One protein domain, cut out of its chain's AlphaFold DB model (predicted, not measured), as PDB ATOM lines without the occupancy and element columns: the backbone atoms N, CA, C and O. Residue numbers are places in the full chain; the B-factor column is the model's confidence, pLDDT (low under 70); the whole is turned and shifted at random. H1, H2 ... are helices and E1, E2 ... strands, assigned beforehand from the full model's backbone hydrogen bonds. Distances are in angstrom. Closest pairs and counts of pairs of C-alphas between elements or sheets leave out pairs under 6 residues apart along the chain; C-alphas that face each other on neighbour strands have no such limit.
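AT A GLANCE: This is residues 115 to 196 of the 196 residues of an uncharacterized protein of Campylobacter fetus (UniProt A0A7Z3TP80). A flat, loose body is made of three small two-stranded sheets, set apart from one another, with three short helices at and between them. The hairpin E1 and E2 lies near the middle, and residues 127 to 132 of its long loop stick out at one end; H2 and the sheet of E3 and E6 lie toward the other end. H3 sits between E2 and a second hairpin, E4 and E5, while H1 sits between the ends of E2 and E6. The printed part has 82 residues, with the order H1 E1 E2 H2 E3 H3 E4 E5 E6; each sheet is antiparallel, and the class is mixed, helices and strands, with under half of the residues in named elements. The radius of gyration of the C-alphas is 15.5 A, and the spans are 48 by 34 by 17 A.

HOW THE PARTS SIT: H1, residues 115 to 119, is followed over a tight link by E1, residues 121 to 124. E1 forms a hairpin with E2, residues 136 to 139, antiparallel at 152 degrees, with N 122 and O 138 2.9 A apart. The closest C-alphas of H1 and E2, those of Asn 118 and Val 139, are 6.1 A apart. H2, residues 145 to 151, comes closest to E3, residues 160 to 162, at the C-alphas of Ser 151 and Pro 160, 7.2 A apart. H3, residues 171 to 176, comes closest to E2 at the C-alphas of Gly 136 and Arg 171, 6.0 A apart. The closest C-alphas of H3 and E4, residues 178 to 181, are those of Asp 173 and Thr 179, 5.4 A apart. E4 forms a hairpin with E5, residues 184 to 187, antiparallel at 144 degrees, with N 179 and O 186 2.8 A apart. E6, residues 193 to 195, is the antiparallel neighbour of E3 at 145 degrees, with N 161 and O 194 2.8 A apart. The closest C-alphas of H1 and E6, those of Asn 118 and Trp 193, are 6.0 A apart. Among the pairs that are apart are E2 and E6, and E3 and E4. In H1, H2 and H3 every O i to N i+4 pair is within hydrogen-bond range.

IN THESE COORDINATES: H1 begins at C-alpha 115, (34.874, 29.264, 39.101). E1 measures 10.1 A, E2 10.6 A and H2 10.0 A from first to last C-alpha. E4 measures 9.5 A and E5 9.8 A. E6 ends at C-alpha 195, (39.725, 22.189, 46.948).

THE WHOLE: The two C-alphas farthest apart, those of Thr 130 and Tyr 155, are 50.6 A apart. The printed part has no cut and ends at the chain's last residue, Glu 196. The link from E1 to E2, 11 residues, is long, and in it residues 127 to 132 stand free. The mean pLDDT of the printed part is 88.6, and residues 126 to 134 are under 70.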
ATOM      1  N   ASN A 115      35.303  28.689  40.372       92.19
ATOM      2  CA  ASN A 115      34.874  29.264  39.101       92.19
ATOM      3  C   ASN A 115      35.983  30.180  38.562       92.19
ATOM      4  O   ASN A 115      36.511  29.925  37.483       92.19
ATOM      5  N   ALA A 116      36.443  31.136  39.371       91.31
ATOM      6  CA  ALA A 116      37.544  32.029  39.022       91.31
ATOM      7  C   ALA A 116      38.827  31.260  38.657       91.31
ATOM      8  O   ALA A 116      39.488  31.595  37.675       91.31
ATOM      9  N   LEU A 117      39.162  30.204  39.407       94.62
ATOM     10  CA  LEU A 117      40.324  29.360  39.123       94.62
ATOM     11  C   LEU A 117      40.183  28.573  37.812       94.62
ATOM     12  O   LEU A 117      41.112  28.557  37.009       94.62
ATOM     13  N   ASN A 118      39.030  27.942  37.570       95.44
ATOM     14  CA  ASN A 118      38.800  27.127  36.371       95.44
ATOM     15  C   ASN A 118      38.517  27.949  35.108       95.44
ATOM     16  O   ASN A 118      38.644  27.438  33.997       95.44
ATOM     17  N   SER A 119      38.168  29.224  35.257       93.69
ATOM     18  CA  SER A 119      38.024  30.173  34.152       93.69
ATOM     19  C   SER A 119      39.283  31.002  33.887       93.69
ATOM     20  O   SER A 119      39.320  31.738  32.902       93.69
ATOM     21  N   ASN A 120      40.328  30.883  34.714       93.88
ATOM     22  CA  ASN A 120      41.603  31.553  34.478       93.88
ATOM     23  C   ASN A 120      42.384  30.828  33.375       93.88
ATOM     24  O   ASN A 120      42.999  29.791  33.624       93.88
ATOM     25  N   LEU A 121      42.341  31.353  32.151       93.75
ATOM     26  CA  LEU A 121      42.990  30.739  30.994       93.75
ATOM     27  C   LEU A 121      44.406  31.277  30.788       93.75
ATOM     28  O   LEU A 121      44.654  32.476  30.894       93.75
ATOM     29  N   GLU A 122      45.320  30.380  30.441       92.88
ATOM     30  CA  GLU A 122      46.657  30.709  29.956       92.88
ATOM     31  C   GLU A 122      46.730  30.397  28.462       92.88
ATOM     32  O   GLU A 122      46.241  29.356  28.009       92.88
ATOM     33  N   TYR A 123      47.347  31.304  27.711       89.69
ATOM     34  CA  TYR A 123      47.561  31.178  26.276       89.69
ATOM     35  C   TYR A 123      49.057  31.073  26.004       89.69
ATOM     36  O   TYR A 123      49.845  31.782  26.624       89.69
ATOM     37  N   ASP A 124      49.430  30.186  25.090       86.06
ATOM     38  CA  ASP A 124      50.803  30.093  24.597       86.06
ATOM     39  C   ASP A 124      51.013  31.182  23.526       86.06
ATOM     40  O   ASP A 124      50.301  31.197  22.510       86.06
ATOM     41  N   GLU A 125      51.914  32.137  23.785       71.50
ATOM     42  CA  GLU A 125      52.270  33.212  22.845       71.50
ATOM     43  C   GLU A 125      53.203  32.679  21.744       71.50
ATOM     44  O   GLU A 125      54.107  31.889  22.011       71.50
ATOM     45  N   LEU A 126      53.004  33.128  20.497       63.75
ATOM     46  CA  LEU A 126      53.939  32.892  19.394       63.75
ATOM     47  C   LEU A 126      54.678  34.167  18.991       63.75
ATOM     48  O   LEU A 126      54.105  35.255  18.961       63.75
ATOM     49  N   ASP A 127      55.947  33.958  18.644       47.91
ATOM     50  CA  ASP A 127      56.908  34.921  18.109       47.91
ATOM     51  C   ASP A 127      56.456  35.543  16.766       47.91
ATOM     52  O   ASP A 127      55.702  34.950  15.991       47.91
ATOM     53  N   PHE A 128      56.910  36.769  16.515       50.25
ATOM     54  CA  PHE A 128      56.191  37.855  15.841       50.25
ATOM     55  C   PHE A 128      56.399  37.988  14.323       50.25
ATOM     56  O   PHE A 128      56.098  39.047  13.774       50.25
ATOM     57  N   ASP A 129      56.892  36.974  13.611       57.25
ATOM     58  CA  ASP A 129      57.236  37.184  12.191       57.25
ATOM     59  C   ASP A 129      56.043  37.030  11.226       57.25
ATOM     60  O   ASP A 129      56.097  37.445  10.074       57.25
ATOM     61  N   THR A 130      54.906  36.479  11.670       49.19
ATOM     62  CA  THR A 130      53.726  36.331  10.797       49.19
ATOM     63  C   THR A 130      52.404  36.450  11.561       49.19
ATOM     64  O   THR A 130      51.924  35.499  12.162       49.19
ATOM     65  N   SER A 131      51.789  37.639  11.514       57.34
ATOM     66  CA  SER A 131      50.326  37.848  11.550       57.34
ATOM     67  C   SER A 131      49.503  36.867  12.428       57.34
ATOM     68  O   SER A 131      48.693  36.093  11.923       57.34
ATOM     69  N   TYR A 132      49.717  36.944  13.744       54.03
ATOM     70  CA  TYR A 132      48.830  36.602  14.873       54.03
ATOM     71  C   TYR A 132      47.912  35.357  14.773       54.03
ATOM     72  O   TYR A 132      46.757  35.449  14.360       54.03
ATOM     73  N   TYR A 133      48.366  34.225  15.333       56.94
ATOM     74  CA  TYR A 133      47.508  33.120  15.795       56.94
ATOM     75  C   TYR A 133      48.030  32.557  17.134       56.94
ATOM     76  O   TYR A 133      49.187  32.154  17.222       56.94
ATOM     77  N   PHE A 134      47.191  32.493  18.178       62.28
ATOM     78  CA  PHE A 134      47.517  31.787  19.431       62.28
ATOM     79  C   PHE A 134      47.638  30.278  19.177       62.28
ATOM     80  O   PHE A 134      46.718  29.681  18.610       62.28
ATOM     81  N   ARG A 135      48.730  29.643  19.631       73.44
ATOM     82  CA  ARG A 135      48.966  28.207  19.389       73.44
ATOM     83  C   ARG A 135      48.156  27.308  20.318       73.44
ATOM     84  O   ARG A 135      47.711  26.240  19.897       73.44
ATOM     85  N   GLY A 136      47.938  27.741  21.557       88.12
ATOM     86  CA  GLY A 136      47.325  26.900  22.572       88.12
ATOM     87  C   GLY A 136      46.601  27.664  23.672       88.12
ATOM     88  O   GLY A 136      46.911  28.818  23.957       88.12
ATOM     89  N   VAL A 137      45.637  26.996  24.298       92.75
ATOM     90  CA  VAL A 137      44.905  27.453  25.478       92.75
ATOM     91  C   VAL A 137      44.806  26.321  26.499       92.75
ATOM     92  O   VAL A 137      44.679  25.146  26.143       92.75
ATOM     93  N   ARG A 138      44.867  26.677  27.780       94.62
ATOM     94  CA  ARG A 138      44.620  25.775  28.910       94.62
ATOM     95  C   ARG A 138      44.048  26.547  30.092       94.62
ATOM     96  O   ARG A 138      44.156  27.769  30.139       94.62
ATOM     97  N   VAL A 139      43.515  25.841  31.088       96.38
ATOM     98  CA  VAL A 139      43.340  26.443  32.420       96.38
ATOM     99  C   VAL A 139      44.717  26.642  33.036       96.38
ATOM    100  O   VAL A 139      45.499  25.692  33.122       96.38
ATOM    101  N   SER A 140      44.998  27.861  33.473       95.19
ATOM    102  CA  SER A 140      46.261  28.235  34.092       95.19
ATOM    103  C   SER A 140      46.556  27.352  35.315       95.19
ATOM    104  O   SER A 140      45.735  27.291  36.238       95.19
ATOM    105  N   PRO A 141      47.725  26.687  35.366       95.44
ATOM    106  CA  PRO A 141      48.202  25.995  36.560       95.44
ATOM    107  C   PRO A 141      48.794  26.962  37.596       95.44
ATOM    108  O   PRO A 141      49.170  26.540  38.687       95.44
ATOM    109  N   LYS A 142      48.898  28.260  37.275       93.94
ATOM    110  CA  LYS A 142      49.414  29.286  38.186       93.94
ATOM    111  C   LYS A 142      48.304  29.743  39.121       93.94
ATOM    112  O   LYS A 142      47.253  30.211  38.677       93.94
ATOM    113  N   LEU A 143      48.561  29.627  40.417       92.44
ATOM    114  CA  LEU A 143      47.622  30.044  41.441       92.44
ATOM    115  C   LEU A 143      47.645  31.583  41.570       92.44
ATOM    116  O   LEU A 143      48.722  32.166  41.676       92.44
ATOM    117  N   PRO A 144      46.496  32.281  41.554       92.31
ATOM    118  CA  PRO A 144      46.466  33.718  41.809       92.31
ATOM    119  C   PRO A 144      46.971  34.052  43.215       92.31
ATOM    120  O   PRO A 144      46.745  33.294  44.160       92.31
ATOM    121  N   ARG A 145      47.574  35.237  43.384       92.00
ATOM    122  CA  ARG A 145      48.129  35.698  44.672       92.00
ATOM    123  C   ARG A 145      47.145  35.553  45.837       92.00
ATOM    124  O   ARG A 145      47.545  35.105  46.904       92.00
ATOM    125  N   SER A 146      45.880  35.929  45.642       90.94
ATOM    126  CA  SER A 146      44.796  35.787  46.631       90.94
ATOM    127  C   SER A 146      44.676  34.353  47.163       90.94
ATOM    128  O   SER A 146      44.616  34.131  48.370       90.94
ATOM    129  N   CYS A 147      44.705  33.371  46.269       94.06
ATOM    130  CA  CYS A 147      44.645  31.958  46.603       94.06
ATOM    131  C   CYS A 147      45.929  31.446  47.259       94.06
ATOM    132  O   CYS A 147      45.868  30.632  48.181       94.06
ATOM    133  N   GLU A 148      47.094  31.927  46.820       94.06
ATOM    134  CA  GLU A 148      48.375  31.559  47.430       94.06
ATOM    135  C   GLU A 148      48.454  31.993  48.895       94.06
ATOM    136  O   GLU A 148      48.924  31.231  49.738       94.06
ATOM    137  N   ILE A 149      48.002  33.211  49.210       93.56
ATOM    138  CA  ILE A 149      48.064  33.735  50.579       93.56
ATOM    139  C   ILE A 149      46.991  33.121  51.479       93.56
ATOM    140  O   ILE A 149      47.272  32.859  52.645       93.56
ATOM    141  N   LEU A 150      45.795  32.846  50.943       95.44
ATOM    142  CA  LEU A 150      44.743  32.165  51.697       95.44
ATOM    143  C   LEU A 150      45.165  30.737  52.032       95.44
ATOM    144  O   LEU A 150      45.158  30.377  53.200       95.44
ATOM    145  N   SER A 151      45.650  29.968  51.055       95.12
ATOM    146  CA  SER A 151      45.983  28.547  51.255       95.12
ATOM    147  C   SER A 151      47.099  28.262  52.261       95.12
ATOM    148  O   SER A 151      47.222  27.143  52.755       95.12
ATOM    149  N   LYS A 152      47.913  29.269  52.591       94.06
ATOM    150  CA  LYS A 152      48.976  29.172  53.602       94.06
ATOM    151  C   LYS A 152      48.512  29.570  55.004       94.06
ATOM    152  O   LYS A 152      49.271  29.403  55.956       94.06
ATOM    153  N   ASN A 153      47.311  30.129  55.148       94.25
ATOM    154  CA  ASN A 153      46.817  30.623  56.425       94.25
ATOM    155  C   ASN A 153      46.016  29.542  57.169       94.25
ATOM    156  O   ASN A 153      45.092  28.946  56.618       94.25
ATOM    157  N   VAL A 154      46.353  29.338  58.446       95.81
ATOM    158  CA  VAL A 154      45.791  28.285  59.314       95.81
ATOM    159  C   VAL A 154      44.296  28.435  59.607       95.81
ATOM    160  O   VAL A 154      43.653  27.460  59.978       95.81
ATOM    161  N   TYR A 155      43.737  29.634  59.438       96.00
ATOM    162  CA  TYR A 155      42.311  29.908  59.630       96.00
ATOM    163  C   TYR A 155      41.475  29.686  58.369       96.00
ATOM    164  O   TYR A 155      40.278  29.963  58.369       96.00
ATOM    165  N   THR A 156      42.089  29.193  57.295       96.12
ATOM    166  CA  THR A 156      41.383  28.848  56.065       96.12
ATOM    167  C   THR A 156      41.430  27.344  55.830       96.12
ATOM    168  O   THR A 156      42.397  26.669  56.182       96.12
ATOM    169  N   ASN A 157      40.397  26.809  55.188       94.88
ATOM    170  CA  ASN A 157      40.387  25.435  54.678       94.88
ATOM    171  C   ASN A 157      40.543  25.406  53.144       94.88
ATOM    172  O   ASN A 157      40.103  24.470  52.480       94.88
ATOM    173  N   ILE A 158      41.145  26.451  52.571       95.25
ATOM    174  CA  ILE A 158      41.347  26.591  51.130       95.25
ATOM    175  C   ILE A 158      42.629  25.858  50.751       95.25
ATOM    176  O   ILE A 158      43.726  26.347  50.998       95.25
ATOM    177  N   LYS A 159      42.509  24.690  50.117       95.25
ATOM    178  CA  LYS A 159      43.662  23.926  49.617       95.25
ATOM    179  C   LYS A 159      43.489  23.631  48.129       95.25
ATOM    180  O   LYS A 159      42.969  22.576  47.769       95.25
ATOM    181  N   PRO A 160      43.849  24.581  47.248       95.25
ATOM    182  CA  PRO A 160      43.705  24.420  45.811       95.25
ATOM    183  C   PRO A 160      44.636  23.322  45.302       95.25
ATOM    184  O   PRO A 160      45.831  23.329  45.594       95.25
ATOM    185  N   LYS A 161      44.100  22.420  44.486       95.88
ATOM    186  CA  LYS A 161      44.866  21.386  43.798       95.88
ATOM    187  C   LYS A 161      44.571  21.398  42.313       95.88
ATOM    188  O   LYS A 161      43.411  21.344  41.906       95.88
ATOM    189  N   TYR A 162      45.636  21.436  41.522       96.06
ATOM    190  CA  TYR A 162      45.555  21.303  40.077       96.06
ATOM    191  C   TYR A 162      45.565  19.818  39.693       96.06
ATOM    192  O   TYR A 162      46.459  19.080  40.106       96.06
ATOM    193  N   LYS A 163      44.569  19.370  38.922       95.69
ATOM    194  CA  LYS A 163      44.369  17.960  38.532       95.69
ATOM    195  C   LYS A 163      44.424  17.702  37.021       95.69
ATOM    196  O   LYS A 163      44.277  16.558  36.596       95.69
ATOM    197  N   CYS A 164      44.593  18.740  36.203       94.50
ATOM    198  CA  CYS A 164      44.789  18.583  34.760       94.50
ATOM    199  C   CYS A 164      46.247  18.235  34.429       94.50
ATOM    200  O   CYS A 164      47.154  18.491  35.218       94.50
ATOM    201  N   SER A 165      46.472  17.690  33.232       90.69
ATOM    202  CA  SER A 165      47.807  17.378  32.693       90.69
ATOM    203  C   SER A 165      48.692  18.618  32.517       90.69
ATOM    204  O   SER A 165      49.915  18.509  32.525       90.69
ATOM    205  N   GLY A 166      48.079  19.796  32.351       89.31
ATOM    206  CA  GLY A 166      48.772  21.046  32.043       89.31
ATOM    207  C   GLY A 166      49.134  21.195  30.562       89.31
ATOM    208  O   GLY A 166      49.797  22.163  30.205       89.31
ATOM    209  N   GLU A 167      48.713  20.284  29.686       90.06
ATOM    210  CA  GLU A 167      48.943  20.427  28.246       90.06
ATOM    211  C   GLU A 167      48.149  21.601  27.652       90.06
ATOM    212  O   GLU A 167      47.082  21.974  28.147       90.06
ATOM    213  N   PHE A 168      48.685  22.195  26.588       92.25
ATOM    214  CA  PHE A 168      47.974  23.200  25.806       92.25
ATOM    215  C   PHE A 168      47.135  22.526  24.722       92.25
ATOM    216  O   PHE A 168      47.617  21.649  24.007       92.25
ATOM    217  N   TYR A 169      45.899  22.989  24.555       91.25
ATOM    218  CA  TYR A 169      45.006  22.556  23.483       91.25
ATOM    219  C   TYR A 169      44.917  23.629  22.408       91.25
ATOM    220  O   TYR A 169      44.914  24.816  22.730       91.25
ATOM    221  N   SER A 170      44.786  23.245  21.136       90.25
ATOM    222  CA  SER A 170      44.489  24.225  20.084       90.25
ATOM    223  C   SER A 170      43.180  24.963  20.407       90.25
ATOM    224  O   SER A 170      42.279  24.400  21.034       90.25
ATOM    225  N   ARG A 171      43.036  26.217  19.963       87.50
ATOM    226  CA  ARG A 171      41.799  26.985  20.198       87.50
ATOM    227  C   ARG A 171      40.567  26.288  19.609       87.50
ATOM    228  O   ARG A 171      39.529  26.238  20.256       87.50
ATOM    229  N   ILE A 172      40.714  25.672  18.436       88.06
ATOM    230  CA  ILE A 172      39.645  24.900  17.784       88.06
ATOM    231  C   ILE A 172      39.215  23.719  18.664       88.06
ATOM    232  O   ILE A 172      38.021  23.504  18.874       88.06
ATOM    233  N   ASP A 173      40.178  22.964  19.197       92.50
ATOM    234  CA  ASP A 173      39.919  21.811  20.059       92.50
ATOM    235  C   ASP A 173      39.279  22.236  21.386       92.50
ATOM    236  O   ASP A 173      38.327  21.611  21.861       92.50
ATOM    237  N   TRP A 174      39.763  23.335  21.960       92.69
ATOM    238  CA  TRP A 174      39.233  23.907  23.188       92.69
ATOM    239  C   TRP A 174      37.782  24.363  23.049       92.69
ATOM    240  O   TRP A 174      36.954  24.037  23.909       92.69
ATOM    241  N   ASP A 175      37.465  25.089  21.977       91.31
ATOM    242  CA  ASP A 175      36.129  25.633  21.731       91.31
ATOM    243  C   ASP A 175      35.125  24.505  21.454       91.31
ATOM    244  O   ASP A 175      34.014  24.527  21.984       91.31
ATOM    245  N   ARG A 176      35.533  23.453  20.725       94.12
ATOM    246  CA  ARG A 176      34.690  22.260  20.511       94.12
ATOM    247  C   ARG A 176      34.624  21.311  21.718       94.12
ATOM    248  O   ARG A 176      33.758  20.441  21.756       94.12
ATOM    249  N   GLY A 177      35.533  21.441  22.688       94.69
ATOM    250  CA  GLY A 177      35.539  20.681  23.945       94.69
ATOM    251  C   GLY A 177      36.158  19.277  23.887       94.69
ATOM    252  O   GLY A 177      36.039  18.522  24.852       94.69
ATOM    253  N   TYR A 178      36.824  18.906  22.794       94.94
ATOM    254  CA  TYR A 178      37.512  17.616  22.672       94.94
ATOM    255  C   TYR A 178      38.728  17.711  21.750       94.94
ATOM    256  O   TYR A 178      38.763  18.519  20.825       94.94
ATOM    257  N   THR A 179      39.702  16.829  21.937       92.31
ATOM    258  CA  THR A 179      40.788  16.595  20.979       92.31
ATOM    259  C   THR A 179      40.608  15.252  20.262       92.31
ATOM    260  O   THR A 179      39.808  14.418  20.697       92.31
ATOM    261  N   ILE A 180      41.282  15.059  19.129       91.06
ATOM    262  CA  ILE A 180      41.307  13.777  18.416       91.06
ATOM    263  C   ILE A 180      42.648  13.109  18.695       91.06
ATOM    264  O   ILE A 180      43.685  13.591  18.252       91.06
ATOM    265  N   GLN A 181      42.619  11.981  19.400       88.81
ATOM    266  CA  GLN A 181      43.802  11.170  19.682       88.81
ATOM    267  C   GLN A 181      43.596   9.783  19.084       88.81
ATOM    268  O   GLN A 181      42.626   9.100  19.410       88.81
ATOM    269  N   ASN A 182      44.490   9.373  18.179       91.50
ATOM    270  CA  ASN A 182      44.424   8.079  17.486       91.50
ATOM    271  C   ASN A 182      43.046   7.798  16.850       91.50
ATOM    272  O   ASN A 182      42.512   6.699  16.956       91.50
ATOM    273  N   GLY A 183      42.436   8.821  16.241       92.12
ATOM    274  CA  GLY A 183      41.109   8.728  15.616       92.12
ATOM    275  C   GLY A 183      39.917   8.801  16.581       92.12
ATOM    276  O   GLY A 183      38.783   8.899  16.119       92.12
ATOM    277  N   ASN A 184      40.142   8.827  17.898       94.75
ATOM    278  CA  ASN A 184      39.085   8.883  18.909       94.75
ATOM    279  C   ASN A 184      38.912  10.289  19.494       94.75
ATOM    280  O   ASN A 184      39.883  11.020  19.690       94.75
ATOM    281  N   LYS A 185      37.665  10.651  19.826       95.88
ATOM    282  CA  LYS A 185      37.352  11.890  20.553       95.88
ATOM    283  C   LYS A 185      37.704  11.734  22.030       95.88
ATOM    284  O   LYS A 185      37.134  10.886  22.712       95.88
ATOM    285  N   VAL A 186      38.585  12.594  22.528       94.50
ATOM    286  CA  VAL A 186      38.956  12.679  23.945       94.50
ATOM    287  C   VAL A 186      38.488  14.023  24.486       94.50
ATOM    288  O   VAL A 186      38.903  15.069  23.993       94.50
ATOM    289  N   ALA A 187      37.594  14.007  25.475       94.94
ATOM    290  CA  ALA A 187      37.054  15.229  26.066       94.94
ATOM    291  C   ALA A 187      38.149  16.041  26.774       94.94
ATOM    292  O   ALA A 187      38.971  15.488  27.507       94.94
ATOM    293  N   ILE A 188      38.122  17.359  26.592       94.31
ATOM    294  CA  ILE A 188      39.028  18.277  27.284       94.31
ATOM    295  C   ILE A 188      38.432  18.604  28.652       94.31
ATOM    296  O   ILE A 188      37.347  19.182  28.744       94.31
ATOM    297  N   LYS A 189      39.155  18.262  29.722       92.75
ATOM    298  CA  LYS A 189      38.784  18.654  31.088       92.75
ATOM    299  C   LYS A 189      39.088  20.136  31.297       92.75
ATOM    300  O   LYS A 189      40.215  20.570  31.079       92.75
ATOM    301  N   LYS A 190      38.079  20.899  31.722       93.88
ATOM    302  CA  LYS A 190      38.187  22.343  32.014       93.88
ATOM    303  C   LYS A 190      38.054  22.657  33.506       93.88
ATOM    304  O   LYS A 190      38.339  23.765  33.935       93.88
ATOM    305  N   ASP A 191      37.654  21.684  34.315       95.19
ATOM    306  CA  ASP A 191      37.612  21.763  35.771       95.19
ATOM    307  C   ASP A 191      38.984  21.400  36.356       95.19
ATOM    308  O   ASP A 191      39.133  20.398  37.036       95.19
ATOM    309  N   CYS A 192      40.034  22.160  36.054       96.69
ATOM    310  CA  CYS A 192      41.401  21.790  36.431       96.69
ATOM    311  C   CYS A 192      41.769  22.007  37.903       96.69
ATOM    312  O   CYS A 192      42.742  21.415  38.359       96.69
ATOM    313  N   TRP A 193      41.006  22.801  38.643       96.62
ATOM    314  CA  TRP A 193      41.194  23.096  40.058       96.62
ATOM    315  C   TRP A 193      40.077  22.490  40.909       96.62
ATOM    316  O   TRP A 193      38.897  22.556  40.552       96.62
ATOM    317  N   SER A 194      40.454  21.961  42.071       95.75
ATOM    318  CA  SER A 194      39.564  21.552  43.165       95.75
ATOM    319  C   SER A 194      40.105  22.035  44.516       95.75
ATOM    320  O   SER A 194      41.269  22.423  44.604       95.75
ATOM    321  N   PHE A 195      39.279  22.003  45.565       94.38
ATOM    322  CA  PHE A 195      39.725  22.189  46.948       94.38
ATOM    323  C   PHE A 195      39.715  20.844  47.684       94.38
ATOM    324  O   PHE A 195      38.766  20.080  47.505       94.38
ATOM    325  N   GLU A 196      40.762  20.563  48.464       85.25
ATOM    326  CA  GLU A 196      40.920  19.341  49.282       85.25
ATOM    327  C   GLU A 196      40.878  19.600  50.795       85.25
ATOM    328  O   GLU A 196      41.261  20.707  51.240       85.25
TER     329      GLU A 196